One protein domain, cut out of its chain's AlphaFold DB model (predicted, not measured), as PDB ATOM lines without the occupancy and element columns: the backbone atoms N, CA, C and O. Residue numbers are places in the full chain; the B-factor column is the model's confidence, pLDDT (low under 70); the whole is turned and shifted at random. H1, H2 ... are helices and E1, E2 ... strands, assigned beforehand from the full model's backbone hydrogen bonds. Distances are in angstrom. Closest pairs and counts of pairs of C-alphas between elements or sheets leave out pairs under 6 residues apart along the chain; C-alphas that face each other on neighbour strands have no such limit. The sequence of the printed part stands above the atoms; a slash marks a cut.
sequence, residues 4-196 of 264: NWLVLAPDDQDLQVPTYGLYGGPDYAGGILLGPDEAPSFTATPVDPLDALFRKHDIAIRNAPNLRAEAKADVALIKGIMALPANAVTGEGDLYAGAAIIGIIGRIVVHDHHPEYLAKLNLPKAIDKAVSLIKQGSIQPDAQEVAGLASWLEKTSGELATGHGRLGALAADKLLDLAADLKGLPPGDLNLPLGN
ATOM      1  N   ASN A   4     221.916 285.668 171.025       75.38
ATOM      2  CA  ASN A   4     220.708 286.462 171.072       75.38
ATOM      3  C   ASN A   4     221.067 287.926 171.347       75.38
ATOM      4  O   ASN A   4     221.141 288.374 172.490       75.38
ATOM      5  N   TRP A   5     221.260 288.673 170.263       68.56
ATOM      6  CA  TRP A   5     221.551 290.111 170.280       68.56
ATOM      7  C   TRP A   5     220.373 290.979 170.743       68.56
ATOM      8  O   TRP A   5     220.552 292.158 171.034       68.56
ATOM      9  N   LEU A   6     219.163 290.413 170.814       66.56
ATOM     10  CA  LEU A   6     217.949 291.126 171.221       66.56
ATOM     11  C   LEU A   6     217.679 291.024 172.723       66.56
ATOM     12  O   LEU A   6     216.938 291.841 173.268       66.56
ATOM     13  N   VAL A   7     218.253 290.019 173.386       70.19
ATOM     14  CA  VAL A   7     218.167 289.851 174.837       70.19
ATOM     15  C   VAL A   7     219.538 290.142 175.414       70.19
ATOM     16  O   VAL A   7     220.434 289.297 175.401       70.19
ATOM     17  N   LEU A   8     219.670 291.374 175.891       69.88
ATOM     18  CA  LEU A   8     220.872 291.884 176.519       69.88
ATOM     19  C   LEU A   8     220.735 291.760 178.032       69.88
ATOM     20  O   LEU A   8     219.844 292.355 178.640       69.88
ATOM     21  N   ALA A   9     221.620 290.970 178.613       73.44
ATOM     22  CA  ALA A   9     221.759 290.811 180.040       73.44
ATOM     23  C   ALA A   9     222.547 291.990 180.634       73.44
ATOM     24  O   ALA A   9     223.579 292.368 180.068       73.44
ATOM     25  N   PRO A  10     222.079 292.594 181.740       71.62
ATOM     26  CA  PRO A  10     222.848 293.600 182.452       71.62
ATOM     27  C   PRO A  10     223.990 292.929 183.222       71.62
ATOM     28  O   PRO A  10     223.764 291.985 183.968       71.62
ATOM     29  N   ASP A  11     225.207 293.425 183.050       71.06
ATOM     30  CA  ASP A  11     226.351 293.104 183.905       71.06
ATOM     31  C   ASP A  11     226.575 294.223 184.940       71.06
ATOM     32  O   ASP A  11     225.944 295.284 184.889       71.06
ATOM     33  N   ASP A  12     227.499 294.002 185.870       61.28
ATOM     34  CA  ASP A  12     227.735 294.791 187.085       61.28
ATOM     35  C   ASP A  12     228.186 296.263 186.896       61.28
ATOM     36  O   ASP A  12     228.416 296.967 187.883       61.28
ATOM     37  N   GLN A  13     228.240 296.787 185.663       56.03
ATOM     38  CA  GLN A  13     228.667 298.162 185.333       56.03
ATOM     39  C   GLN A  13     227.903 298.804 184.153       56.03
ATOM     40  O   GLN A  13     228.499 299.447 183.277       56.03
ATOM     41  N   ASP A  14     226.582 298.599 184.083       53.34
ATOM     42  CA  ASP A  14     225.720 299.017 182.954       53.34
ATOM     43  C   ASP A  14     226.171 298.435 181.597       53.34
ATOM     44  O   ASP A  14     225.814 298.926 180.520       53.34
ATOM     45  N   LEU A  15     227.000 297.390 181.629       57.88
ATOM     46  CA  LEU A  15     227.487 296.710 180.444       57.88
ATOM     47  C   LEU A  15     226.423 295.712 180.000       57.88
ATOM     48  O   LEU A  15     226.030 294.824 180.746       57.88
ATOM     49  N   GLN A  16     225.929 295.881 178.781       67.62
ATOM     50  CA  GLN A  16     224.935 294.986 178.210       67.62
ATOM     51  C   GLN A  16     225.633 293.866 177.445       67.62
ATOM     52  O   GLN A  16     226.291 294.113 176.433       67.62
ATOM     53  N   VAL A  17     225.494 292.640 177.941       74.88
ATOM     54  CA  VAL A  17     226.107 291.447 177.357       74.88
ATOM     55  C   VAL A  17     225.019 290.657 176.630       74.88
ATOM     56  O   VAL A  17     223.983 290.358 177.225       74.88
ATOM     57  N   PRO A  18     225.193 290.313 175.345       77.25
ATOM     58  CA  PRO A  18     224.215 289.485 174.662       77.25
ATOM     59  C   PRO A  18     224.150 288.089 175.294       77.25
ATOM     60  O   PRO A  18     225.100 287.621 175.928       77.25
ATOM     61  N   THR A  19     223.022 287.410 175.122       88.12
ATOM     62  CA  THR A  19     222.817 286.073 175.697       88.12
ATOM     63  C   THR A  19     223.144 284.972 174.688       88.12
ATOM     64  O   THR A  19     223.142 285.192 173.477       88.12
ATOM     65  N   TYR A  20     223.456 283.770 175.165       90.31
ATOM     66  CA  TYR A  20     223.801 282.618 174.336       90.31
ATOM     67  C   TYR A  20     223.113 281.353 174.833       90.31
ATOM     68  O   TYR A  20     223.165 281.027 176.016       90.31
ATOM     69  N   GLY A  21     222.512 280.598 173.910       94.19
ATOM     70  CA  GLY A  21     221.842 279.348 174.256       94.19
ATOM     71  C   GLY A  21     220.732 279.573 175.281       94.19
ATOM     72  O   GLY A  21     219.821 280.358 175.037       94.19
ATOM     73  N   LEU A  22     220.797 278.861 176.404       96.19
ATOM     74  CA  LEU A  22     219.848 278.986 177.511       96.19
ATOM     75  C   LEU A  22     220.503 279.486 178.805       96.19
ATOM     76  O   LEU A  22     219.772 279.789 179.744       96.19
ATOM     77  N   TYR A  23     221.833 279.542 178.869       96.44
ATOM     78  CA  TYR A  23     222.585 279.817 180.096       96.44
ATOM     79  C   TYR A  23     223.743 280.803 179.908       96.44
ATOM     80  O   TYR A  23     224.344 281.242 180.876       96.44
ATOM     81  N   GLY A  24     224.110 281.154 178.677       93.44
ATOM     82  CA  GLY A  24     225.152 282.149 178.450       93.44
ATOM     83  C   GLY A  24     224.627 283.560 178.688       93.44
ATOM     84  O   GLY A  24     223.781 284.032 177.929       93.44
ATOM     85  N   GLY A  25     225.154 284.234 179.705       90.31
ATOM     86  CA  GLY A  25     224.924 285.655 179.968       90.31
ATOM     87  C   GLY A  25     224.657 285.938 181.450       90.31
ATOM     88  O   GLY A  25     224.160 285.060 182.152       90.31
ATOM     89  N   PRO A  26     224.973 287.149 181.943       87.56
ATOM     90  CA  PRO A  26     224.603 287.567 183.294       87.56
ATOM     91  C   PRO A  26     223.093 287.440 183.535       87.56
ATOM     92  O   PRO A  26     222.298 287.728 182.645       87.56
ATOM     93  N   ASP A  27     222.689 286.981 184.719       89.94
ATOM     94  CA  ASP A  27     221.276 286.842 185.105       89.94
ATOM     95  C   ASP A  27     220.384 286.142 184.055       89.94
ATOM     96  O   ASP A  27     219.178 286.363 184.001       89.94
ATOM     97  N   TYR A  28     220.952 285.275 183.210       93.44
ATOM     98  CA  TYR A  28     220.235 284.581 182.143       93.44
ATOM     99  C   TYR A  28     220.297 283.074 182.360       93.44
ATOM    100  O   TYR A  28     221.352 282.462 182.248       93.44
ATOM    101  N   ALA A  29     219.156 282.449 182.655       95.00
ATOM    102  CA  ALA A  29     219.106 281.011 182.907       95.00
ATOM    103  C   ALA A  29     217.831 280.368 182.363       95.00
ATOM    104  O   ALA A  29     216.721 280.884 182.499       95.00
ATOM    105  N   GLY A  30     217.984 279.187 181.765       93.62
ATOM    106  CA  GLY A  30     216.876 278.448 181.165       93.62
ATOM    107  C   GLY A  30     216.199 279.183 180.003       93.62
ATOM    108  O   GLY A  30     215.039 278.900 179.711       93.62
ATOM    109  N   GLY A  31     216.900 280.112 179.350       92.25
ATOM    110  CA  GLY A  31     216.371 280.913 178.248       92.25
ATOM    111  C   GLY A  31     215.659 282.204 178.666       92.25
ATOM    112  O   GLY A  31     215.049 282.857 177.817       92.25
ATOM    113  N   ILE A  32     215.698 282.562 179.953       92.44
ATOM    114  CA  ILE A  32     214.960 283.688 180.533       92.44
ATOM    115  C   ILE A  32     215.947 284.633 181.216       92.44
ATOM    116  O   ILE A  32     216.798 284.185 181.983       92.44
ATOM    117  N   LEU A  33     215.811 285.932 180.934       90.56
ATOM    118  CA  LEU A  33     216.496 286.979 181.687       90.56
ATOM    119  C   LEU A  33     215.766 287.178 183.015       90.56
ATOM    120  O   LEU A  33     214.563 287.438 183.019       90.56
ATOM    121  N   LEU A  34     216.496 287.025 184.107       90.12
ATOM    122  CA  LEU A  34     215.974 287.028 185.461       90.12
ATOM    123  C   LEU A  34     215.892 288.456 185.995       90.12
ATOM    124  O   LEU A  34     216.801 289.266 185.822       90.12
ATOM    125  N   GLY A  35     214.783 288.759 186.659       88.25
ATOM    126  CA  GLY A  35     214.640 289.982 187.436       88.25
ATOM    127  C   GLY A  35     215.391 289.923 188.775       88.25
ATOM    128  O   GLY A  35     215.731 288.836 189.254       88.25
ATOM    129  N   PRO A  36     215.583 291.080 189.438       79.94
ATOM    130  CA  PRO A  36     216.020 291.116 190.828       79.94
ATOM    131  C   PRO A  36     215.078 290.241 191.666       79.94
ATOM    132  O   PRO A  36     213.865 290.424 191.609       79.94
ATOM    133  N   ASP A  37     215.634 289.280 192.399       86.00
ATOM    134  CA  ASP A  37     214.932 288.289 193.236       86.00
ATOM    135  C   ASP A  37     214.320 287.066 192.523       86.00
ATOM    136  O   ASP A  37     213.777 286.177 193.191       86.00
ATOM    137  N   GLU A  38     214.440 286.939 191.199       90.69
ATOM    138  CA  GLU A  38     214.003 285.723 190.510       90.69
ATOM    139  C   GLU A  38     214.998 284.570 190.708       90.69
ATOM    140  O   GLU A  38     216.216 284.711 190.604       90.69
ATOM    141  N   ALA A  39     214.471 283.381 191.010       90.56
ATOM    142  CA  ALA A  39     215.300 282.195 191.172       90.56
ATOM    143  C   ALA A  39     215.584 281.552 189.800       90.56
ATOM    144  O   ALA A  39     214.630 281.192 189.102       90.56
ATOM    145  N   PRO A  40     216.858 281.321 189.430       92.88
ATOM    146  CA  PRO A  40     217.193 280.668 188.170       92.88
ATOM    147  C   PRO A  40     216.654 279.233 188.125       92.88
ATOM    148  O   PRO A  40     216.736 278.487 189.106       92.88
ATOM    149  N   SER A  41     216.167 278.813 186.954       92.94
ATOM    150  CA  SER A  41     215.820 277.414 186.693       92.94
ATOM    151  C   SER A  41     216.906 276.713 185.883       92.94
ATOM    152  O   SER A  41     217.183 277.038 184.729       92.94
ATOM    153  N   PHE A  42     217.474 275.657 186.460       96.00
ATOM    154  CA  PHE A  42     218.500 274.840 185.807       96.00
ATOM    155  C   PHE A  42     217.940 273.550 185.201       96.00
ATOM    156  O   PHE A  42     218.695 272.603 184.984       96.00
ATOM    157  N   THR A  43     216.629 273.449 184.969       96.31
ATOM    158  CA  THR A  43     216.007 272.215 184.453       96.31
ATOM    159  C   THR A  43     216.052 272.095 182.935       96.31
ATOM    160  O   THR A  43     215.887 270.991 182.419       96.31
ATOM    161  N   ALA A  44     216.245 273.203 182.214       96.19
ATOM    162  CA  ALA A  44     216.350 273.162 180.764       96.19
ATOM    163  C   ALA A  44     217.620 272.403 180.341       96.19
ATOM    164  O   ALA A  44     218.657 272.437 181.009       96.19
ATOM    165  N   THR A  45     217.518 271.651 179.247       97.25
ATOM    166  CA  THR A  45     218.665 270.914 178.709       97.25
ATOM    167  C   THR A  45     219.535 271.890 177.926       97.25
ATOM    168  O   THR A  45     218.994 272.536 177.030       97.25
ATOM    169  N   PRO A  46     220.842 271.997 178.228       96.81
ATOM    170  CA  PRO A  46     221.728 272.850 177.456       96.81
ATOM    171  C   PRO A  46     221.724 272.481 175.978       96.81
ATOM    172  O   PRO A  46     221.687 271.297 175.628       96.81
ATOM    173  N   VAL A  47     221.767 273.490 175.117       95.81
ATOM    174  CA  VAL A  47     221.606 273.305 173.667       95.81
ATOM    175  C   VAL A  47     222.877 272.800 172.981       95.81
ATOM    176  O   VAL A  47     222.792 272.166 171.930       95.81
ATOM    177  N   ASP A  48     224.042 273.037 173.581       96.19
ATOM    178  CA  ASP A  48     225.342 272.549 173.122       96.19
ATOM    179  C   ASP A  48     226.358 272.459 174.290       96.19
ATOM    180  O   ASP A  48     226.027 272.788 175.438       96.19
ATOM    181  N   PRO A  49     227.590 271.956 174.057       97.38
ATOM    182  CA  PRO A  49     228.593 271.837 175.112       97.38
ATOM    183  C   PRO A  49     229.024 273.164 175.750       97.38
ATOM    184  O   PRO A  49     229.432 273.144 176.909       97.38
ATOM    185  N   LEU A  50     228.960 274.291 175.032       96.88
ATOM    186  CA  LEU A  50     229.303 275.597 175.595       96.88
ATOM    187  C   LEU A  50     228.204 276.065 176.552       96.88
ATOM    188  O   LEU A  50     228.497 276.422 177.690       96.88
ATOM    189  N   ASP A  51     226.943 275.956 176.141       97.56
ATOM    190  CA  ASP A  51     225.781 276.237 176.989       97.56
ATOM    191  C   ASP A  51     225.772 275.357 178.256       97.56
ATOM    192  O   ASP A  51     225.425 275.795 179.354       97.56
ATOM    193  N   ALA A  52     226.245 274.108 178.149       97.69
ATOM    194  CA  ALA A  52     226.383 273.216 179.299       97.69
ATOM    195  C   ALA A  52     227.452 273.679 180.304       97.69
ATOM    196  O   ALA A  52     227.305 273.440 181.509       97.69
ATOM    197  N   LEU A  53     228.526 274.322 179.829       98.12
ATOM    198  CA  LEU A  53     229.537 274.925 180.697       98.12
ATOM    199  C   LEU A  53     228.978 276.142 181.429       98.12
ATOM    200  O   LEU A  53     229.208 276.243 182.634       98.12
ATOM    201  N   PHE A  54     228.209 276.993 180.744       97.62
ATOM    202  CA  PHE A  54     227.535 278.128 181.373       97.62
ATOM    203  C   PHE A  54     226.543 277.677 182.442       97.62
ATOM    204  O   PHE A  54     226.692 278.057 183.594       97.62
ATOM    205  N   ARG A  55     225.671 276.700 182.156       97.62
ATOM    206  CA  ARG A  55     224.778 276.132 183.184       97.62
ATOM    207  C   ARG A  55     225.532 275.654 184.427       97.62
ATOM    208  O   ARG A  55     225.066 275.801 185.556       97.62
ATOM    209  N   LYS A  56     226.684 275.000 184.238       98.06
ATOM    210  CA  LYS A  56     227.510 274.519 185.354       98.06
ATOM    211  C   LYS A  56     228.120 275.684 186.138       98.06
ATOM    212  O   LYS A  56     228.228 275.579 187.360       98.06
ATOM    213  N   HIS A  57     228.541 276.733 185.441       97.00
ATOM    214  CA  HIS A  57     229.042 277.968 186.029       97.00
ATOM    215  C   HIS A  57     227.950 278.672 186.840       97.00
ATOM    216  O   HIS A  57     228.167 278.862 188.033       97.00
ATOM    217  N   ASP A  58     226.749 278.871 186.296       96.12
ATOM    218  CA  ASP A  58     225.629 279.499 187.011       96.12
ATOM    219  C   ASP A  58     225.270 278.755 188.301       96.12
ATOM    220  O   ASP A  58     225.066 279.356 189.356       96.12
ATOM    221  N   ILE A  59     225.233 277.418 188.252       96.31
ATOM    222  CA  ILE A  59     225.001 276.587 189.441       96.31
ATOM    223  C   ILE A  59     226.120 276.797 190.469       96.31
ATOM    224  O   ILE A  59     225.853 276.809 191.673       96.31
ATOM    225  N   ALA A  60     227.371 276.919 190.027       96.44
ATOM    226  CA  ALA A  60     228.504 277.128 190.920       96.44
ATOM    227  C   ALA A  60     228.476 278.526 191.555       96.44
ATOM    228  O   ALA A  60     228.641 278.611 192.771       96.44
ATOM    229  N   ILE A  61     228.194 279.576 190.775       94.50
ATOM    230  CA  ILE A  61     228.016 280.954 191.256       94.50
ATOM    231  C   ILE A  61     226.853 281.027 192.247       94.50
ATOM    232  O   ILE A  61     227.021 281.492 193.369       94.50
ATOM    233  N   ARG A  62     225.689 280.455 191.914       93.25
ATOM    234  CA  ARG A  62     224.498 280.483 192.782       93.25
ATOM    235  C   ARG A  62     224.727 279.867 194.163       93.25
ATOM    236  O   ARG A  62     224.062 280.260 195.126       93.25
ATOM    237  N   ASN A  63     225.610 278.873 194.235       94.19
ATOM    238  CA  ASN A  63     225.969 278.154 195.457       94.19
ATOM    239  C   ASN A  63     227.268 278.669 196.103       94.19
ATOM    240  O   ASN A  63     227.699 278.115 197.118       94.19
ATOM    241  N   ALA A  64     227.916 279.682 195.524       93.88
ATOM    242  CA  ALA A  64     229.151 280.238 196.043       93.88
ATOM    243  C   ALA A  64     228.876 280.976 197.369       93.88
ATOM    244  O   ALA A  64     228.026 281.860 197.425       93.88
ATOM    245  N   PRO A  65     229.581 280.645 198.466       94.38
ATOM    246  CA  PRO A  65     229.392 281.331 199.747       94.38
ATOM    247  C   PRO A  65     230.113 282.689 199.839       94.38
ATOM    248  O   PRO A  65     230.024 283.343 200.877       94.38
ATOM    249  N   ASN A  66     230.919 283.056 198.839       93.06
ATOM    250  CA  ASN A  66     231.720 284.283 198.782       93.06
ATOM    251  C   ASN A  66     232.365 284.452 197.395       93.06
ATOM    252  O   ASN A  66     232.506 283.473 196.659       93.06
ATOM    253  N   LEU A  67     232.875 285.657 197.118       90.25
ATOM    254  CA  LEU A  67     233.573 286.014 195.872       90.25
ATOM    255  C   LEU A  67     234.762 285.096 195.550       90.25
ATOM    256  O   LEU A  67     235.013 284.749 194.403       90.25
ATOM    257  N   ARG A  68     235.459 284.574 196.567       90.31
ATOM    258  CA  ARG A  68     236.545 283.602 196.359       90.31
ATOM    259  C   ARG A  68     236.062 282.294 195.727       90.31
ATOM    260  O   ARG A  68     236.830 281.605 195.049       90.31
ATOM    261  N   ALA A  69     234.837 281.873 196.031       92.31
ATOM    262  CA  ALA A  69     234.219 280.710 195.410       92.31
ATOM    263  C   ALA A  69     233.671 281.032 194.011       92.31
ATOM    264  O   ALA A  69     233.716 280.147 193.158       92.31
ATOM    265  N   GLU A  70     233.268 282.276 193.758       93.69
ATOM    266  CA  GLU A  70     232.917 282.758 192.415       93.69
ATOM    267  C   GLU A  70     234.135 282.753 191.485       93.69
ATOM    268  O   GLU A  70     234.122 282.032 190.490       93.69
ATOM    269  N   ALA A  71     235.268 283.320 191.910       88.94
ATOM    270  CA  ALA A  71     236.519 283.291 191.144       88.94
ATOM    271  C   ALA A  71     236.988 281.865 190.788       88.94
ATOM    272  O   ALA A  71     237.625 281.612 189.759       88.94
ATOM    273  N   LYS A  72     236.673 280.873 191.636       94.19
ATOM    274  CA  LYS A  72     236.913 279.451 191.321       94.19
ATOM    275  C   LYS A  72     236.008 278.947 190.205       94.19
ATOM    276  O   LYS A  72     236.482 278.165 189.377       94.19
ATOM    277  N   ALA A  73     234.730 279.315 190.233       96.62
ATOM    278  CA  ALA A  73     233.770 278.965 189.196       96.62
ATOM    279  C   ALA A  73     234.175 279.606 187.863       96.62
ATOM    280  O   ALA A  73     234.232 278.903 186.855       96.62
ATOM    281  N   ASP A  74     234.586 280.869 187.885       95.69
ATOM    282  CA  ASP A  74     235.076 281.629 186.734       95.69
ATOM    283  C   ASP A  74     236.301 280.974 186.080       95.69
ATOM    284  O   ASP A  74     236.313 280.662 184.884       95.69
ATOM    285  N   VAL A  75     237.317 280.626 186.878       95.31
ATOM    286  CA  VAL A  75     238.476 279.858 186.389       95.31
ATOM    287  C   VAL A  75     238.056 278.504 185.812       95.31
ATOM    288  O   VAL A  75     238.639 278.042 184.825       95.31
ATOM    289  N   ALA A  76     237.081 277.830 186.425       97.50
ATOM    290  CA  ALA A  76     236.589 276.547 185.936       97.50
ATOM    291  C   ALA A  76     235.849 276.687 184.597       97.50
ATOM    292  O   ALA A  76     236.016 275.817 183.739       97.50
ATOM    293  N   LEU A  77     235.099 277.775 184.400       97.81
ATOM    294  CA  LEU A  77     234.449 278.105 183.136       97.81
ATOM    295  C   LEU A  77     235.491 278.340 182.040       97.81
ATOM    296  O   LEU A  77     235.452 277.642 181.027       97.81
ATOM    297  N   ILE A  78     236.490 279.204 182.271       97.12
ATOM    298  CA  ILE A  78     237.562 279.458 181.290       97.12
ATOM    299  C   ILE A  78     238.258 278.147 180.899       97.12
ATOM    300  O   ILE A  78     238.419 277.847 179.715       97.12
ATOM    301  N   LYS A  79     238.635 277.316 181.881       97.50
ATOM    302  CA  LYS A  79     239.258 276.009 181.612       97.50
ATOM    303  C   LYS A  79     238.344 275.076 180.825       97.50
ATOM    304  O   LYS A  79     238.832 274.360 179.954       97.50
ATOM    305  N   GLY A  80     237.049 275.079 181.134       97.94
ATOM    306  CA  GLY A  80     236.041 274.324 180.403       97.94
ATOM    307  C   GLY A  80     235.993 274.731 178.936       97.94
ATOM    308  O   GLY A  80     236.121 273.870 178.069       97.94
ATOM    309  N   ILE A  81     235.908 276.036 178.660       97.50
ATOM    310  CA  ILE A  81     235.861 276.578 177.297       97.50
ATOM    311  C   ILE A  81     237.150 276.232 176.539       97.50
ATOM    312  O   ILE A  81     237.107 275.758 175.405       97.50
ATOM    313  N   MET A  82     238.315 276.385 177.178       96.88
ATOM    314  CA  MET A  82     239.608 276.027 176.581       96.88
ATOM    315  C   MET A  82     239.741 274.533 176.249       96.88
ATOM    316  O   MET A  82     240.543 274.177 175.384       96.88
ATOM    317  N   ALA A  83     239.003 273.669 176.950       97.25
ATOM    318  CA  ALA A  83     239.022 272.222 176.768       97.25
ATOM    319  C   ALA A  83     237.966 271.713 175.774       97.25
ATOM    320  O   ALA A  83     237.954 270.517 175.473       97.25
ATOM    321  N   LEU A  84     237.089 272.583 175.260       96.62
ATOM    322  CA  LEU A  84     236.113 272.198 174.248       96.62
ATOM    323  C   LEU A  84     236.817 271.693 172.974       96.62
ATOM    324  O   LEU A  84     237.804 272.297 172.531       96.62
ATOM    325  N   PRO A  85     236.325 270.604 172.348       94.88
ATOM    326  CA  PRO A  85     236.817 270.189 171.040       94.88
ATOM    327  C   PRO A  85     236.569 271.286 169.996       94.88
ATOM    328  O   PRO A  85     235.644 272.082 170.124       94.88
ATOM    329  N   ALA A  86     237.386 271.323 168.941       87.81
ATOM    330  CA  ALA A  86     237.357 272.394 167.937       87.81
ATOM    331  C   ALA A  86     236.018 272.535 167.184       87.81
ATOM    332  O   ALA A  86     235.790 273.549 166.545       87.81
ATOM    333  N   ASN A  87     235.156 271.521 167.247       88.12
ATOM    334  CA  ASN A  87     233.823 271.496 166.652       88.12
ATOM    335  C   ASN A  87     232.701 271.429 167.704       88.12
ATOM    336  O   ASN A  87     231.586 271.034 167.372       88.12
ATOM    337  N   ALA A  88     232.996 271.732 168.975       91.19
ATOM    338  CA  ALA A  88     231.990 271.751 170.041       91.19
ATOM    339  C   ALA A  88     230.916 272.811 169.791       91.19
ATOM    340  O   ALA A  88     229.744 272.594 170.081       91.19
ATOM    341  N   VAL A  89     231.357 273.948 169.261       87.69
ATOM    342  CA  VAL A  89     230.549 275.064 168.795       87.69
ATOM    343  C   VAL A  89     231.123 275.537 167.462       87.69
ATOM    344  O   VAL A  89     232.232 275.154 167.095       87.69
ATOM    345  N   THR A  90     230.334 276.302 166.713       84.00
ATOM    346  CA  THR A  90     230.746 276.894 165.436       84.00
ATOM    347  C   THR A  90     230.118 278.271 165.283       84.00
ATOM    348  O   THR A  90     228.989 278.485 165.746       84.00
ATOM    349  N   GLY A  91     230.783 279.169 164.561       84.81
ATOM    350  CA  GLY A  91     230.206 280.455 164.171       84.81
ATOM    351  C   GLY A  91     230.005 281.360 165.380       84.81
ATOM    352  O   GLY A  91     230.926 281.567 166.161       84.81
ATOM    353  N   GLU A  92     228.793 281.857 165.600       83.12
ATOM    354  CA  GLU A  92     228.490 282.719 166.753       83.12
ATOM    355  C   GLU A  92     228.819 282.080 168.117       83.12
ATOM    356  O   GLU A  92     229.159 282.785 169.062       83.12
ATOM    357  N   GLY A  93     228.817 280.746 168.219       88.38
ATOM    358  CA  GLY A  93     229.285 280.066 169.430       88.38
ATOM    359  C   GLY A  93     230.782 280.216 169.696       88.38
ATOM    360  O   GLY A  93     231.171 280.356 170.853       88.38
ATOM    361  N   ASP A  94     231.616 280.241 168.652       88.75
ATOM    362  CA  ASP A  94     233.047 280.517 168.813       88.75
ATOM    363  C   ASP A  94     233.252 281.962 169.268       88.75
ATOM    364  O   ASP A  94     233.971 282.203 170.237       88.75
ATOM    365  N   LEU A  95     232.553 282.917 168.644       83.94
ATOM    366  CA  LEU A  95     232.612 284.316 169.067       83.94
ATOM    367  C   LEU A  95     232.269 284.455 170.554       83.94
ATOM    368  O   LEU A  95     233.042 285.047 171.311       83.94
ATOM    369  N   TYR A  96     231.135 283.886 170.972       86.69
ATOM    370  CA  TYR A  96     230.665 283.994 172.347       86.69
ATOM    371  C   TYR A  96     231.637 283.353 173.336       86.69
ATOM    372  O   TYR A  96     231.962 283.947 174.359       86.69
ATOM    373  N   ALA A  97     232.163 282.168 173.014       93.06
ATOM    374  CA  ALA A  97     233.165 281.495 173.832       93.06
ATOM    375  C   ALA A  97     234.431 282.345 174.013       93.06
ATOM    376  O   ALA A  97     234.983 282.416 175.113       93.06
ATOM    377  N   GLY A  98     234.900 282.990 172.942       88.94
ATOM    378  CA  GLY A  98     236.072 283.853 172.999       88.94
ATOM    379  C   GLY A  98     235.829 285.119 173.822       88.94
ATOM    380  O   GLY A  98     236.633 285.432 174.701       88.94
ATOM    381  N   ALA A  99     234.699 285.796 173.604       84.12
ATOM    382  CA  ALA A  99     234.297 286.961 174.390       84.12
ATOM    383  C   ALA A  99     234.116 286.612 175.876       84.12
ATOM    384  O   ALA A  99     234.606 287.336 176.740       84.12
ATOM    385  N   ALA A 100     233.506 285.463 176.182       90.81
ATOM    386  CA  ALA A 100     233.307 284.992 177.548       90.81
ATOM    387  C   ALA A 100     234.630 284.735 178.282       90.81
ATOM    388  O   ALA A 100     234.742 285.088 179.451       90.81
ATOM    389  N   ILE A 101     235.662 284.183 177.628       91.56
ATOM    390  CA  ILE A 101     236.980 284.032 178.271       91.56
ATOM    391  C   ILE A 101     237.518 285.394 178.725       91.56
ATOM    392  O   ILE A 101     237.992 285.513 179.853       91.56
ATOM    393  N   ILE A 102     237.445 286.410 177.864       82.81
ATOM    394  CA  ILE A 102     237.914 287.762 178.187       82.81
ATOM    395  C   ILE A 102     237.065 288.389 179.295       82.81
ATOM    396  O   ILE A 102     237.626 288.876 180.275       82.81
ATOM    397  N   GLY A 103     235.736 288.345 179.161       81.00
ATOM    398  CA  GLY A 103     234.814 288.913 180.145       81.00
ATOM    399  C   GLY A 103     235.016 288.306 181.530       81.00
ATOM    400  O   GLY A 103     235.145 289.032 182.507       81.00
ATOM    401  N   ILE A 104     235.177 286.983 181.612       88.94
ATOM    402  CA  ILE A 104     235.407 286.286 182.882       88.94
ATOM    403  C   ILE A 104     236.799 286.583 183.465       88.94
ATOM    404  O   ILE A 104     236.941 286.687 184.678       88.94
ATOM    405  N   ILE A 105     237.837 286.784 182.639       83.25
ATOM    406  CA  ILE A 105     239.128 287.298 183.140       83.25
ATOM    407  C   ILE A 105     238.933 288.680 183.780       83.25
ATOM    408  O   ILE A 105     239.485 288.927 184.850       83.25
ATOM    409  N   GLY A 106     238.147 289.553 183.143       74.94
ATOM    410  CA  GLY A 106     237.775 290.855 183.694       74.94
ATOM    411  C   GLY A 106     237.029 290.727 185.016       74.94
ATOM    412  O   GLY A 106     237.449 291.326 186.001       74.94
ATOM    413  N   ARG A 107     236.005 289.872 185.079       82.19
ATOM    414  CA  ARG A 107     235.209 289.621 186.288       82.19
ATOM    415  C   ARG A 107     236.056 289.153 187.474       82.19
ATOM    416  O   ARG A 107     235.979 289.768 188.533       82.19
ATOM    417  N   ILE A 108     236.944 288.169 187.287       80.88
ATOM    418  CA  ILE A 108     237.862 287.682 188.344       80.88
ATOM    419  C   ILE A 108     238.663 288.832 188.975       80.88
ATOM    420  O   ILE A 108     239.020 288.818 190.153       80.88
ATOM    421  N   VAL A 109     239.010 289.814 188.156       73.81
ATOM    422  CA  VAL A 109     239.933 290.885 188.498       73.81
ATOM    423  C   VAL A 109     239.195 292.103 189.071       73.81
ATOM    424  O   VAL A 109     239.636 292.670 190.073       73.81
ATOM    425  N   VAL A 110     238.074 292.478 188.456       71.38
ATOM    426  CA  VAL A 110     237.286 293.681 188.750       71.38
ATOM    427  C   VAL A 110     236.203 293.403 189.789       71.38
ATOM    428  O   VAL A 110     236.133 294.135 190.769       71.38
ATOM    429  N   HIS A 111     235.385 292.369 189.582       79.12
ATOM    430  CA  HIS A 111     234.230 292.047 190.425       79.12
ATOM    431  C   HIS A 111     234.638 291.204 191.630       79.12
ATOM    432  O   HIS A 111     234.377 291.555 192.779       79.12
ATOM    433  N   ASP A 112     235.322 290.089 191.368       78.31
ATOM    434  CA  ASP A 112     235.654 289.136 192.422       78.31
ATOM    435  C   ASP A 112     236.801 289.645 193.304       78.31
ATOM    436  O   ASP A 112     236.986 289.144 194.410       78.31
ATOM    437  N   HIS A 113     237.588 290.615 192.818       77.94
ATOM    438  CA  HIS A 113     238.812 291.114 193.455       77.94
ATOM    439  C   HIS A 113     239.826 290.001 193.777       77.94
ATOM    440  O   HIS A 113     240.515 290.034 194.794       77.94
ATOM    441  N   HIS A 114     239.930 289.008 192.892       78.38
ATOM    442  CA  HIS A 114     240.713 287.793 193.108       78.38
ATOM    443  C   HIS A 114     241.717 287.504 191.967       78.38
ATOM    444  O   HIS A 114     241.748 286.392 191.418       78.38
ATOM    445  N   PRO A 115     242.599 288.461 191.593       78.62
ATOM    446  CA  PRO A 115     243.543 288.298 190.484       78.62
ATOM    447  C   PRO A 115     244.533 287.138 190.683       78.62
ATOM    448  O   PRO A 115     245.050 286.590 189.707       78.62
ATOM    449  N   GLU A 116     244.771 286.685 191.919       77.50
ATOM    450  CA  GLU A 116     245.611 285.521 192.213       77.50
ATOM    451  C   GLU A 116     245.067 284.220 191.596       77.50
ATOM    452  O   GLU A 116     245.803 283.247 191.403       77.50
ATOM    453  N   TYR A 117     243.781 284.182 191.237       80.56
ATOM    454  CA  TYR A 117     243.190 283.052 190.527       80.56
ATOM    455  C   TYR A 117     243.617 282.963 189.065       80.56
ATOM    456  O   TYR A 117     243.643 281.852 188.522       80.56
ATOM    457  N   LEU A 118     244.064 284.064 188.456       80.62
ATOM    458  CA  LEU A 118     244.625 284.041 187.106       80.62
ATOM    459  C   LEU A 118     245.916 283.220 187.032       80.62
ATOM    460  O   LEU A 118     246.174 282.587 186.010       80.62
ATOM    461  N   ALA A 119     246.680 283.116 188.125       76.62
ATOM    462  CA  ALA A 119     247.863 282.250 188.191       76.62
ATOM    463  C   ALA A 119     247.524 280.753 188.031       76.62
ATOM    464  O   ALA A 119     248.394 279.935 187.735       76.62
ATOM    465  N   LYS A 120     246.249 280.371 188.201       84.00
ATOM    466  CA  LYS A 120     245.759 278.999 187.978       84.00
ATOM    467  C   LYS A 120     245.417 278.722 186.517       84.00
ATOM    468  O   LYS A 120     245.026 277.591 186.197       84.00
ATOM    469  N   LEU A 121     245.526 279.731 185.657       83.06
ATOM    470  CA  LEU A 121     245.357 279.662 184.215       83.06
ATOM    471  C   LEU A 121     246.726 279.772 183.537       83.06
ATOM    472  O   LEU A 121     247.631 280.452 184.011       83.06
ATOM    473  N   ASN A 122     246.861 279.151 182.368       87.88
ATOM    474  CA  ASN A 122     247.886 279.583 181.425       87.88
ATOM    475  C   ASN A 122     247.311 280.795 180.681       87.88
ATOM    476  O   ASN A 122     246.698 280.630 179.627       87.88
ATOM    477  N   LEU A 123     247.427 281.978 181.292       79.56
ATOM    478  CA  LEU A 123     246.787 283.206 180.816       79.56
ATOM    479  C   LEU A 123     247.148 283.547 179.355       79.56
ATOM    480  O   LEU A 123     246.217 283.786 178.589       79.56
ATOM    481  N   PRO A 124     248.421 283.443 178.912       80.50
ATOM    482  CA  PRO A 124     248.772 283.522 177.493       80.50
ATOM    483  C   PRO A 124     247.917 282.628 176.594       80.50
ATOM    484  O   PRO A 124     247.273 283.096 175.662       80.50
ATOM    485  N   LYS A 125     247.835 281.335 176.928       83.69
ATOM    486  CA  LYS A 125     247.079 280.360 176.139       83.69
ATOM    487  C   LYS A 125     245.571 280.626 176.168       83.69
ATOM    488  O   LYS A 125     244.887 280.314 175.198       83.69
ATOM    489  N   ALA A 126     245.045 281.146 177.277       86.25
ATOM    490  CA  ALA A 126     243.636 281.517 177.397       86.25
ATOM    491  C   ALA A 126     243.300 282.696 176.474       86.25
ATOM    492  O   ALA A 126     242.339 282.606 175.715       86.25
ATOM    493  N   ILE A 127     244.138 283.738 176.475       81.69
ATOM    494  CA  ILE A 127     244.006 284.902 175.588       81.69
ATOM    495  C   ILE A 127     244.141 284.476 174.120       81.69
ATOM    496  O   ILE A 127     243.278 284.806 173.309       81.69
ATOM    497  N   ASP A 128     245.149 283.669 173.778       82.12
ATOM    498  CA  ASP A 128     245.336 283.161 172.411       82.12
ATOM    499  C   ASP A 128     244.120 282.373 171.923       82.12
ATOM    500  O   ASP A 128     243.668 282.530 170.784       82.12
ATOM    501  N   LYS A 129     243.567 281.522 172.795       88.69
ATOM    502  CA  LYS A 129     242.359 280.755 172.497       88.69
ATOM    503  C   LYS A 129     241.154 281.676 172.325       88.69
ATOM    504  O   LYS A 129     240.411 281.469 171.372       88.69
ATOM    505  N   ALA A 130     240.982 282.682 173.182       85.88
ATOM    506  CA  ALA A 130     239.903 283.658 173.074       85.88
ATOM    507  C   ALA A 130     239.955 284.416 171.742       85.88
ATOM    508  O   ALA A 130     238.974 284.434 171.004       85.88
ATOM    509  N   VAL A 131     241.126 284.939 171.374       81.12
ATOM    510  CA  VAL A 131     241.339 285.620 170.090       81.12
ATOM    511  C   VAL A 131     241.098 284.668 168.915       81.12
ATOM    512  O   VAL A 131     240.461 285.042 167.935       81.12
ATOM    513  N   SER A 132     241.585 283.426 168.994       85.12
ATOM    514  CA  SER A 132     241.341 282.416 167.956       85.12
ATOM    515  C   SER A 132     239.856 282.105 167.784       85.12
ATOM    516  O   SER A 132     239.417 281.916 166.656       85.12
ATOM    517  N   LEU A 133     239.104 282.018 168.880       87.62
ATOM    518  CA  LEU A 133     237.667 281.766 168.877       87.62
ATOM    519  C   LEU A 133     236.899 282.959 168.289       87.62
ATOM    520  O   LEU A 133     236.085 282.772 167.392       87.62
ATOM    521  N   ILE A 134     237.248 284.188 168.678       81.00
ATOM    522  CA  ILE A 134     236.672 285.411 168.097       81.00
ATOM    523  C   ILE A 134     236.905 285.463 166.579       81.00
ATOM    524  O   ILE A 134     235.983 285.765 165.833       81.00
ATOM    525  N   LYS A 135     238.104 285.094 166.103       75.31
ATOM    526  CA  LYS A 135     238.418 285.021 164.663       75.31
ATOM    527  C   LYS A 135     237.653 283.931 163.918       75.31
ATOM    528  O   LYS A 135     237.320 284.106 162.754       75.31
ATOM    529  N   GLN A 136     237.474 282.773 164.554       78.62
ATOM    530  CA  GLN A 136     236.733 281.645 163.979       78.62
ATOM    531  C   GLN A 136     235.233 281.909 163.955       78.62
ATOM    532  O   GLN A 136     234.530 281.308 163.142       78.62
ATOM    533  N   GLY A 137     234.764 282.810 164.819       72.00
ATOM    534  CA  GLY A 137     233.386 283.242 164.877       72.00
ATOM    535  C   GLY A 137     232.912 283.791 163.541       72.00
ATOM    536  O   GLY A 137     233.092 284.963 163.230       72.00
ATOM    537  N   SER A 138     232.279 282.935 162.742       62.34
ATOM    538  CA  SER A 138     231.607 283.335 161.516       62.34
ATOM    539  C   SER A 138     230.274 283.978 161.877       62.34
ATOM    540  O   SER A 138     229.240 283.310 161.968       62.34
ATOM    541  N   ILE A 139     230.307 285.279 162.089       58.16
ATOM    542  CA  ILE A 139     229.136 286.125 161.927       58.16
ATOM    543  C   ILE A 139     229.285 286.759 160.536       58.16
ATOM    544  O   ILE A 139     230.403 286.984 160.066       58.16
ATOM    545  N   GLN A 140     228.185 287.055 159.854       57.62
ATOM    546  CA  GLN A 140     228.165 288.200 158.940       57.62
ATOM    547  C   GLN A 140     227.499 289.327 159.720       57.62
ATOM    548  O   GLN A 140     226.331 289.610 159.464       57.62
ATOM    549  N   PRO A 141     228.180 289.874 160.743       55.16
ATOM    550  CA  PRO A 141     227.569 290.898 161.550       55.16
ATOM    551  C   PRO A 141     227.422 292.134 160.672       55.16
ATOM    552  O   PRO A 141     228.277 292.424 159.819       55.16
ATOM    553  N   ASP A 142     226.331 292.858 160.848       56.97
ATOM    554  CA  ASP A 142     226.231 294.138 160.180       56.97
ATOM    555  C   ASP A 142     227.279 295.118 160.748       56.97
ATOM    556  O   ASP A 142     227.942 294.884 161.765       56.97
ATOM    557  N   ALA A 143     227.489 296.234 160.053       60.88
ATOM    558  CA  ALA A 143     228.510 297.198 160.456       60.88
ATOM    559  C   ALA A 143     228.273 297.781 161.866       60.88
ATOM    560  O   ALA A 143     229.224 298.248 162.496       60.88
ATOM    561  N   GLN A 144     227.031 297.775 162.364       55.53
ATOM    562  CA  GLN A 144     226.686 298.290 163.689       55.53
ATOM    563  C   GLN A 144     227.069 297.289 164.779       55.53
ATOM    564  O   GLN A 144     227.608 297.699 165.804       55.53
ATOM    565  N   GLU A 145     226.876 295.994 164.543       55.09
ATOM    566  CA  GLU A 145     227.287 294.923 165.458       55.09
ATOM    567  C   GLU A 145     228.817 294.873 165.628       55.09
ATOM    568  O   GLU A 145     229.315 294.801 166.754       55.09
ATOM    569  N   VAL A 146     229.583 295.017 164.536       60.59
ATOM    570  CA  VAL A 146     231.060 295.119 164.599       60.59
ATOM    571  C   VAL A 146     231.496 296.353 165.385       60.59
ATOM    572  O   VAL A 146     232.389 296.271 166.231       60.59
ATOM    573  N   ALA A 147     230.865 297.501 165.126       63.03
ATOM    574  CA  ALA A 147     231.164 298.736 165.840       63.03
ATOM    575  C   ALA A 147     230.831 298.624 167.338       63.03
ATOM    576  O   ALA A 147     231.599 299.109 168.171       63.03
ATOM    577  N   GLY A 148     229.729 297.949 167.681       59.59
ATOM    578  CA  GLY A 148     229.336 297.645 169.054       59.59
ATOM    579  C   GLY A 148     230.371 296.784 169.774       59.59
ATOM    580  O   GLY A 148     230.828 297.163 170.852       59.59
ATOM    581  N   LEU A 149     230.816 295.688 169.150       64.25
ATOM    582  CA  LEU A 149     231.859 294.818 169.702       64.25
ATOM    583  C   LEU A 149     233.193 295.556 169.884       64.25
ATOM    584  O   LEU A 149     233.819 295.442 170.934       64.25
ATOM    585  N   ALA A 150     233.625 296.344 168.895       66.06
ATOM    586  CA  ALA A 150     234.862 297.115 169.002       66.06
ATOM    587  C   ALA A 150     234.794 298.166 170.123       66.06
ATOM    588  O   ALA A 150     235.743 298.314 170.888       66.06
ATOM    589  N   SER A 151     233.661 298.863 170.257       65.75
ATOM    590  CA  SER A 151     233.424 299.821 171.344       65.75
ATOM    591  C   SER A 151     233.432 299.138 172.717       65.75
ATOM    592  O   SER A 151     234.035 299.636 173.668       65.75
ATOM    593  N   TRP A 152     232.812 297.958 172.815       64.94
ATOM    594  CA  TRP A 152     232.810 297.140 174.026       64.94
ATOM    595  C   TRP A 152     234.229 296.716 174.437       64.94
ATOM    596  O   TRP A 152     234.599 296.862 175.604       64.94
ATOM    597  N   LEU A 153     235.052 296.266 173.482       66.94
ATOM    598  CA  LEU A 153     236.452 295.898 173.720       66.94
ATOM    599  C   LEU A 153     237.290 297.087 174.216       66.94
ATOM    600  O   LEU A 153     238.080 296.931 175.145       66.94
ATOM    601  N   GLU A 154     237.099 298.279 173.645       70.31
ATOM    602  CA  GLU A 154     237.795 299.498 174.082       70.31
ATOM    603  C   GLU A 154     237.401 299.921 175.498       70.31
ATOM    604  O   GLU A 154     238.276 300.246 176.302       70.31
ATOM    605  N   LYS A 155     236.101 299.893 175.821       65.88
ATOM    606  CA  LYS A 155     235.612 300.214 177.170       65.88
ATOM    607  C   LYS A 155     236.206 299.247 178.199       65.88
ATOM    608  O   LYS A 155     236.843 299.689 179.154       65.88
ATOM    609  N   THR A 156     236.097 297.945 177.929       62.12
ATOM    610  CA  THR A 156     236.639 296.874 178.783       62.12
ATOM    611  C   THR A 156     238.152 297.014 178.963       62.12
ATOM    612  O   THR A 156     238.684 296.854 180.060       62.12
ATOM    613  N   SER A 157     238.872 297.372 177.895       68.25
ATOM    614  CA  SER A 157     240.302 297.660 177.977       68.25
ATOM    615  C   SER A 157     240.612 298.839 178.898       68.25
ATOM    616  O   SER A 157     241.580 298.782 179.655       68.25
ATOM    617  N   GLY A 158     239.855 299.935 178.808       70.62
ATOM    618  CA  GLY A 158     240.073 301.113 179.649       70.62
ATOM    619  C   GLY A 158     239.910 300.792 181.135       70.62
ATOM    620  O   GLY A 158     240.728 301.203 181.959       70.62
ATOM    621  N   GLU A 159     238.902 299.994 181.471       65.50
ATOM    622  CA  GLU A 159     238.663 299.508 182.833       65.50
ATOM    623  C   GLU A 159     239.809 298.600 183.309       65.50
ATOM    624  O   GLU A 159     240.409 298.856 184.356       65.50
ATOM    625  N   LEU A 160     240.226 297.624 182.493       63.06
ATOM    626  CA  LEU A 160     241.344 296.733 182.826       63.06
ATOM    627  C   LEU A 160     242.668 297.482 183.046       63.06
ATOM    628  O   LEU A 160     243.446 297.119 183.933       63.06
ATOM    629  N   ALA A 161     242.917 298.538 182.268       71.75
ATOM    630  CA  ALA A 161     244.125 299.348 182.376       71.75
ATOM    631  C   ALA A 161     244.186 300.192 183.663       71.75
ATOM    632  O   ALA A 161     245.281 300.521 184.120       71.75
ATOM    633  N   THR A 162     243.041 300.554 184.252       68.12
ATOM    634  CA  THR A 162     242.987 301.482 185.398       68.12
ATOM    635  C   THR A 162     243.037 300.793 186.765       68.12
ATOM    636  O   THR A 162     243.469 301.426 187.728       68.12
ATOM    637  N   GLY A 163     242.664 299.510 186.867       55.66
ATOM    638  CA  GLY A 163     242.463 298.850 188.166       55.66
ATOM    639  C   GLY A 163     243.501 297.814 188.618       55.66
ATOM    640  O   GLY A 163     243.513 297.463 189.795       55.66
ATOM    641  N   HIS A 164     244.349 297.270 187.731       57.75
ATOM    642  CA  HIS A 164     244.827 295.883 187.944       57.75
ATOM    643  C   HIS A 164     246.304 295.617 187.635       57.75
ATOM    644  O   HIS A 164     246.708 294.495 187.304       57.75
ATOM    645  N   GLY A 165     247.133 296.653 187.752       65.19
ATOM    646  CA  GLY A 165     248.573 296.540 187.549       65.19
ATOM    647  C   GLY A 165     248.938 296.077 186.137       65.19
ATOM    648  O   GLY A 165     248.204 296.273 185.168       65.19
ATOM    649  N   ARG A 166     250.110 295.461 185.996       64.12
ATOM    650  CA  ARG A 166     250.695 295.164 184.683       64.12
ATOM    651  C   ARG A 166     249.977 294.042 183.922       64.12
ATOM    652  O   ARG A 166     249.983 294.049 182.694       64.12
ATOM    653  N   LEU A 167     249.337 293.105 184.629       57.62
ATOM    654  CA  LEU A 167     248.501 292.063 184.015       57.62
ATOM    655  C   LEU A 167     247.233 292.658 183.395       57.62
ATOM    656  O   LEU A 167     246.915 292.329 182.254       57.62
ATOM    657  N   GLY A 168     246.561 293.563 184.115       62.50
ATOM    658  CA  GLY A 168     245.423 294.315 183.586       62.50
ATOM    659  C   GLY A 168     245.805 295.154 182.372       62.50
ATOM    660  O   GLY A 168     245.148 295.063 181.343       62.50
ATOM    661  N   ALA A 169     246.929 295.874 182.446       71.19
ATOM    662  CA  ALA A 169     247.443 296.669 181.329       71.19
ATOM    663  C   ALA A 169     247.750 295.823 180.081       71.19
ATOM    664  O   ALA A 169     247.429 296.215 178.967       71.19
ATOM    665  N   LEU A 170     248.328 294.633 180.252       65.00
ATOM    666  CA  LEU A 170     248.633 293.768 179.116       65.00
ATOM    667  C   LEU A 170     247.369 293.153 178.497       65.00
ATOM    668  O   LEU A 170     247.287 293.029 177.276       65.00
ATOM    669  N   ALA A 171     246.392 292.760 179.316       63.31
ATOM    670  CA  ALA A 171     245.094 292.324 178.810       63.31
ATOM    671  C   ALA A 171     244.397 293.469 178.058       63.31
ATOM    672  O   ALA A 171     243.923 293.258 176.946       63.31
ATOM    673  N   ALA A 172     244.423 294.681 178.617       69.19
ATOM    674  CA  ALA A 172     243.914 295.897 177.997       69.19
ATOM    675  C   ALA A 172     244.541 296.148 176.612       69.19
ATOM    676  O   ALA A 172     243.817 296.209 175.619       69.19
ATOM    677  N   ASP A 173     245.873 296.158 176.502       76.38
ATOM    678  CA  ASP A 173     246.569 296.352 175.221       76.38
ATOM    679  C   ASP A 173     246.109 295.346 174.151       76.38
ATOM    680  O   ASP A 173     245.895 295.702 172.994       76.38
ATOM    681  N   LYS A 174     245.890 294.082 174.533       68.31
ATOM    682  CA  LYS A 174     245.422 293.035 173.610       68.31
ATOM    683  C   LYS A 174     243.987 293.253 173.142       68.31
ATOM    684  O   LYS A 174     243.668 292.930 171.998       68.31
ATOM    685  N   LEU A 175     243.126 293.779 174.010       65.81
ATOM    686  CA  LEU A 175     241.755 294.132 173.644       65.81
ATOM    687  C   LEU A 175     241.714 295.371 172.749       65.81
ATOM    688  O   LEU A 175     240.908 295.400 171.822       65.81
ATOM    689  N   LEU A 176     242.613 296.339 172.958       76.88
ATOM    690  CA  LEU A 176     242.774 297.492 172.067       76.88
ATOM    691  C   LEU A 176     243.268 297.085 170.681       76.88
ATOM    692  O   LEU A 176     242.690 297.534 169.692       76.88
ATOM    693  N   ASP A 177     244.279 296.212 170.605       76.19
ATOM    694  CA  ASP A 177     244.768 295.657 169.334       76.19
ATOM    695  C   ASP A 177     243.600 295.023 168.553       76.19
ATOM    696  O   ASP A 177     243.361 295.342 167.388       76.19
ATOM    697  N   LEU A 178     242.803 294.181 169.224       69.44
ATOM    698  CA  LEU A 178     241.649 293.514 168.619       69.44
ATOM    699  C   LEU A 178     240.543 294.496 168.201       69.44
ATOM    700  O   LEU A 178     239.949 294.338 167.134       69.44
ATOM    701  N   ALA A 179     240.252 295.507 169.020       70.56
ATOM    702  CA  ALA A 179     239.262 296.528 168.691       70.56
ATOM    703  C   ALA A 179     239.674 297.344 167.458       70.56
ATOM    704  O   ALA A 179     238.840 297.626 166.593       70.56
ATOM    705  N   ALA A 180     240.958 297.698 167.354       77.81
ATOM    706  CA  ALA A 180     241.510 298.407 166.207       77.81
ATOM    707  C   ALA A 180     241.412 297.564 164.928       77.81
ATOM    708  O   ALA A 180     240.973 298.075 163.894       77.81
ATOM    709  N   ASP A 181     241.739 296.271 165.017       73.25
ATOM    710  CA  ASP A 181     241.609 295.333 163.902       73.25
ATOM    711  C   ASP A 181     240.155 295.242 163.414       73.25
ATOM    712  O   ASP A 181     239.909 295.334 162.213       73.25
ATOM    713  N   LEU A 182     239.181 295.144 164.328       66.56
ATOM    714  CA  LEU A 182     237.755 295.091 163.985       66.56
ATOM    715  C   LEU A 182     237.257 296.372 163.298       66.56
ATOM    716  O   LEU A 182     236.481 296.293 162.347       66.56
ATOM    717  N   LYS A 183     237.721 297.551 163.732       71.88
ATOM    718  CA  LYS A 183     237.366 298.843 163.110       71.88
ATOM    719  C   LYS A 183     237.967 299.035 161.719       71.88
ATOM    720  O   LYS A 183     237.447 299.832 160.940       71.88
ATOM    721  N   GLY A 184     239.066 298.346 161.418       67.06
ATOM    722  CA  GLY A 184     239.745 298.412 160.124       67.06
ATOM    723  C   GLY A 184     239.100 297.565 159.023       67.06
ATOM    724  O   GLY A 184     239.498 297.690 157.863       67.06
ATOM    725  N   LEU A 185     238.126 296.710 159.354       61.34
ATOM    726  CA  LEU A 185     237.508 295.798 158.394       61.34
ATOM    727  C   LEU A 185     236.454 296.503 157.525       61.34
ATOM    728  O   LEU A 185     235.609 297.236 158.047       61.34
ATOM    729  N   PRO A 186     236.446 296.274 156.198       55.72
ATOM    730  CA  PRO A 186     235.342 296.715 155.362       55.72
ATOM    731  C   PRO A 186     234.045 295.965 155.734       55.72
ATOM    732  O   PRO A 186     234.098 294.795 156.129       55.72
ATOM    733  N   PRO A 187     232.863 296.601 155.598       49.66
ATOM    734  CA  PRO A 187     231.587 295.963 155.911       49.66
ATOM    735  C   PRO A 187     231.411 294.641 155.149       49.66
ATOM    736  O   PRO A 187     231.511 294.618 153.922       49.66
ATOM    737  N   GLY A 188     231.124 293.556 155.873       46.62
ATOM    738  CA  GLY A 188     230.875 292.228 155.299       46.62
ATOM    739  C   GLY A 188     232.110 291.346 155.082       46.62
ATOM    740  O   GLY A 188     231.950 290.223 154.613       46.62
ATOM    741  N   ASP A 189     233.311 291.805 155.448       46.38
ATOM    742  CA  ASP A 189     234.562 291.060 155.255       46.38
ATOM    743  C   ASP A 189     235.259 290.800 156.601       46.38
ATOM    744  O   ASP A 189     236.310 291.348 156.924       46.38
ATOM    745  N   LEU A 190     234.666 289.930 157.423       50.56
ATOM    746  CA  LEU A 190     235.266 289.455 158.681       50.56
ATOM    747  C   LEU A 190     236.265 288.312 158.462       50.56
ATOM    748  O   LEU A 190     236.409 287.404 159.273       50.56
ATOM    749  N   ASN A 191     236.982 288.348 157.343       43.59
ATOM    750  CA  ASN A 191     238.043 287.399 157.056       43.59
ATOM    751  C   ASN A 191     239.364 287.964 157.600       43.59
ATOM    752  O   ASN A 191     240.211 288.404 156.833       43.59
ATOM    753  N   LEU A 192     239.503 288.024 158.933       40.19
ATOM    754  CA  LEU A 192     240.670 288.575 159.644       40.19
ATOM    755  C   LEU A 192     241.921 287.703 159.416       40.19
ATOM    756  O   LEU A 192     242.108 286.702 160.121       40.19
ATOM    757  N   PRO A 193     242.855 288.059 158.515       35.62
ATOM    758  CA  PRO A 193     244.075 287.303 158.331       35.62
ATOM    759  C   PRO A 193     245.107 287.863 159.312       35.62
ATOM    760  O   PRO A 193     246.002 288.613 158.935       35.62
ATOM    761  N   LEU A 194     245.017 287.499 160.594       37.12
ATOM    762  CA  LEU A 194     246.059 287.835 161.580       37.12
ATOM    763  C   LEU A 194     247.267 286.894 161.451       37.12
ATOM    764  O   LEU A 194     247.717 286.291 162.423       37.12
ATOM    765  N   GLY A 195     247.783 286.754 160.228       28.28
ATOM    766  CA  GLY A 195     248.811 285.781 159.862       28.28
ATOM    767  C   GLY A 195     250.172 285.976 160.535       28.28
ATOM    768  O   GLY A 195     250.992 285.073 160.448       28.28
ATOM    769  N   ASN A 196     250.424 287.097 161.223       33.12
ATOM    770  CA  ASN A 196     251.762 287.424 161.736       33.12
ATOM    771  C   ASN A 196     251.821 287.904 163.198       33.12
ATOM    772  O   ASN A 196     252.910 288.216 163.675       33.12
TER     773      ASN A 196
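What this domain is: This is residues 4 to 196 of the 264 residues of an uncharacterized protein of Microvirga subterranea (UniProt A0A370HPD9). Helix H3 runs through the middle of a helical body, with the H1-H2 hairpin on one side of it, the H6-H7 hairpin on another, and H5 packed along its first part. The short H4 crosses near one end of H2 and H3, and the small strand hairpin E1-E2 comes up to H3 with E2. The printed part has 193 residues, mostly helix by its named elements, in the order E1 E2 H1 H2 H3 H4 H5 H6 H7; E1 - E2 is an antiparallel sheet. It is compact, with a radius of gyration of the C-alphas of 15.9 A, and rounded, spanning 44 by 35 by 32 A.

Where its parts are: Find C-alpha 4 at (220.708, 286.462, 171.072), where E1, residues 4 to 10, begins; E2 is residues 16 to 20. H3, residues 92 to 110, runs 26.1 A from (228.490, 282.719, 166.753). Before it look for H1, residues 49 to 62, and H2, residues 67 to 82, 22.5 A long. After it come H4, residues 115 to 120, and H5, residues 123 to 136. H6, residues 143 to 163, is 31.1 A long; H7, residues 165 to 183, runs 27.0 A to (237.366, 298.843, 163.110).

How they stand to each other: Start at the hairpin E1 and E2, where N 9 and O 17 are 2.8 A apart and N 17 and O 9 2.9 A, within hydrogen-bond range. The closest C-alphas of E2 and H3 are those of Tyr 20 and Tyr 96, 7.3 A apart. H3, H5, H6 and H7 form an up and down bundle, each helix running against the one before it. With residues 94 to 102 alone, H3 touches H5, closest at C-alphas Gly 98 and Ala 130, 3.8 A, at a shallow tilt of 31 degrees. H3 touches H6 with residues 106 to 110 alone, closest at C-alphas Gly 106 and Leu 160, 6.9 A. In the helical hairpin H6 and H7, the closest C-alphas are Ser 157 and Ala 172, 4.0 A. H2 touches H3, closest at C-alphas Ala 71 and Ile 108, 5.4 A; H1 touches H2 at Ile 61 and Glu 70, 5.3 A. H4 touches H3, closest at C-alphas Val 109 and Pro 115, 4.9 A. Each O i to N i+4 pair is within range in H1, H2, H3, H5, H6 and H7; H4 has 0 of 2, and 3 of 3 O i to N i+3 pairs.

The domain as a whole: Look at Asp 37 and Asn 196 for the C-alphas farthest apart, 48.5 A. The printed part has no cut, and E2 to H1, 28 residues, is its long link. Mean pLDDT of the printed part is 78.9; low stretches include residues 138 to 153 and 184 to 196.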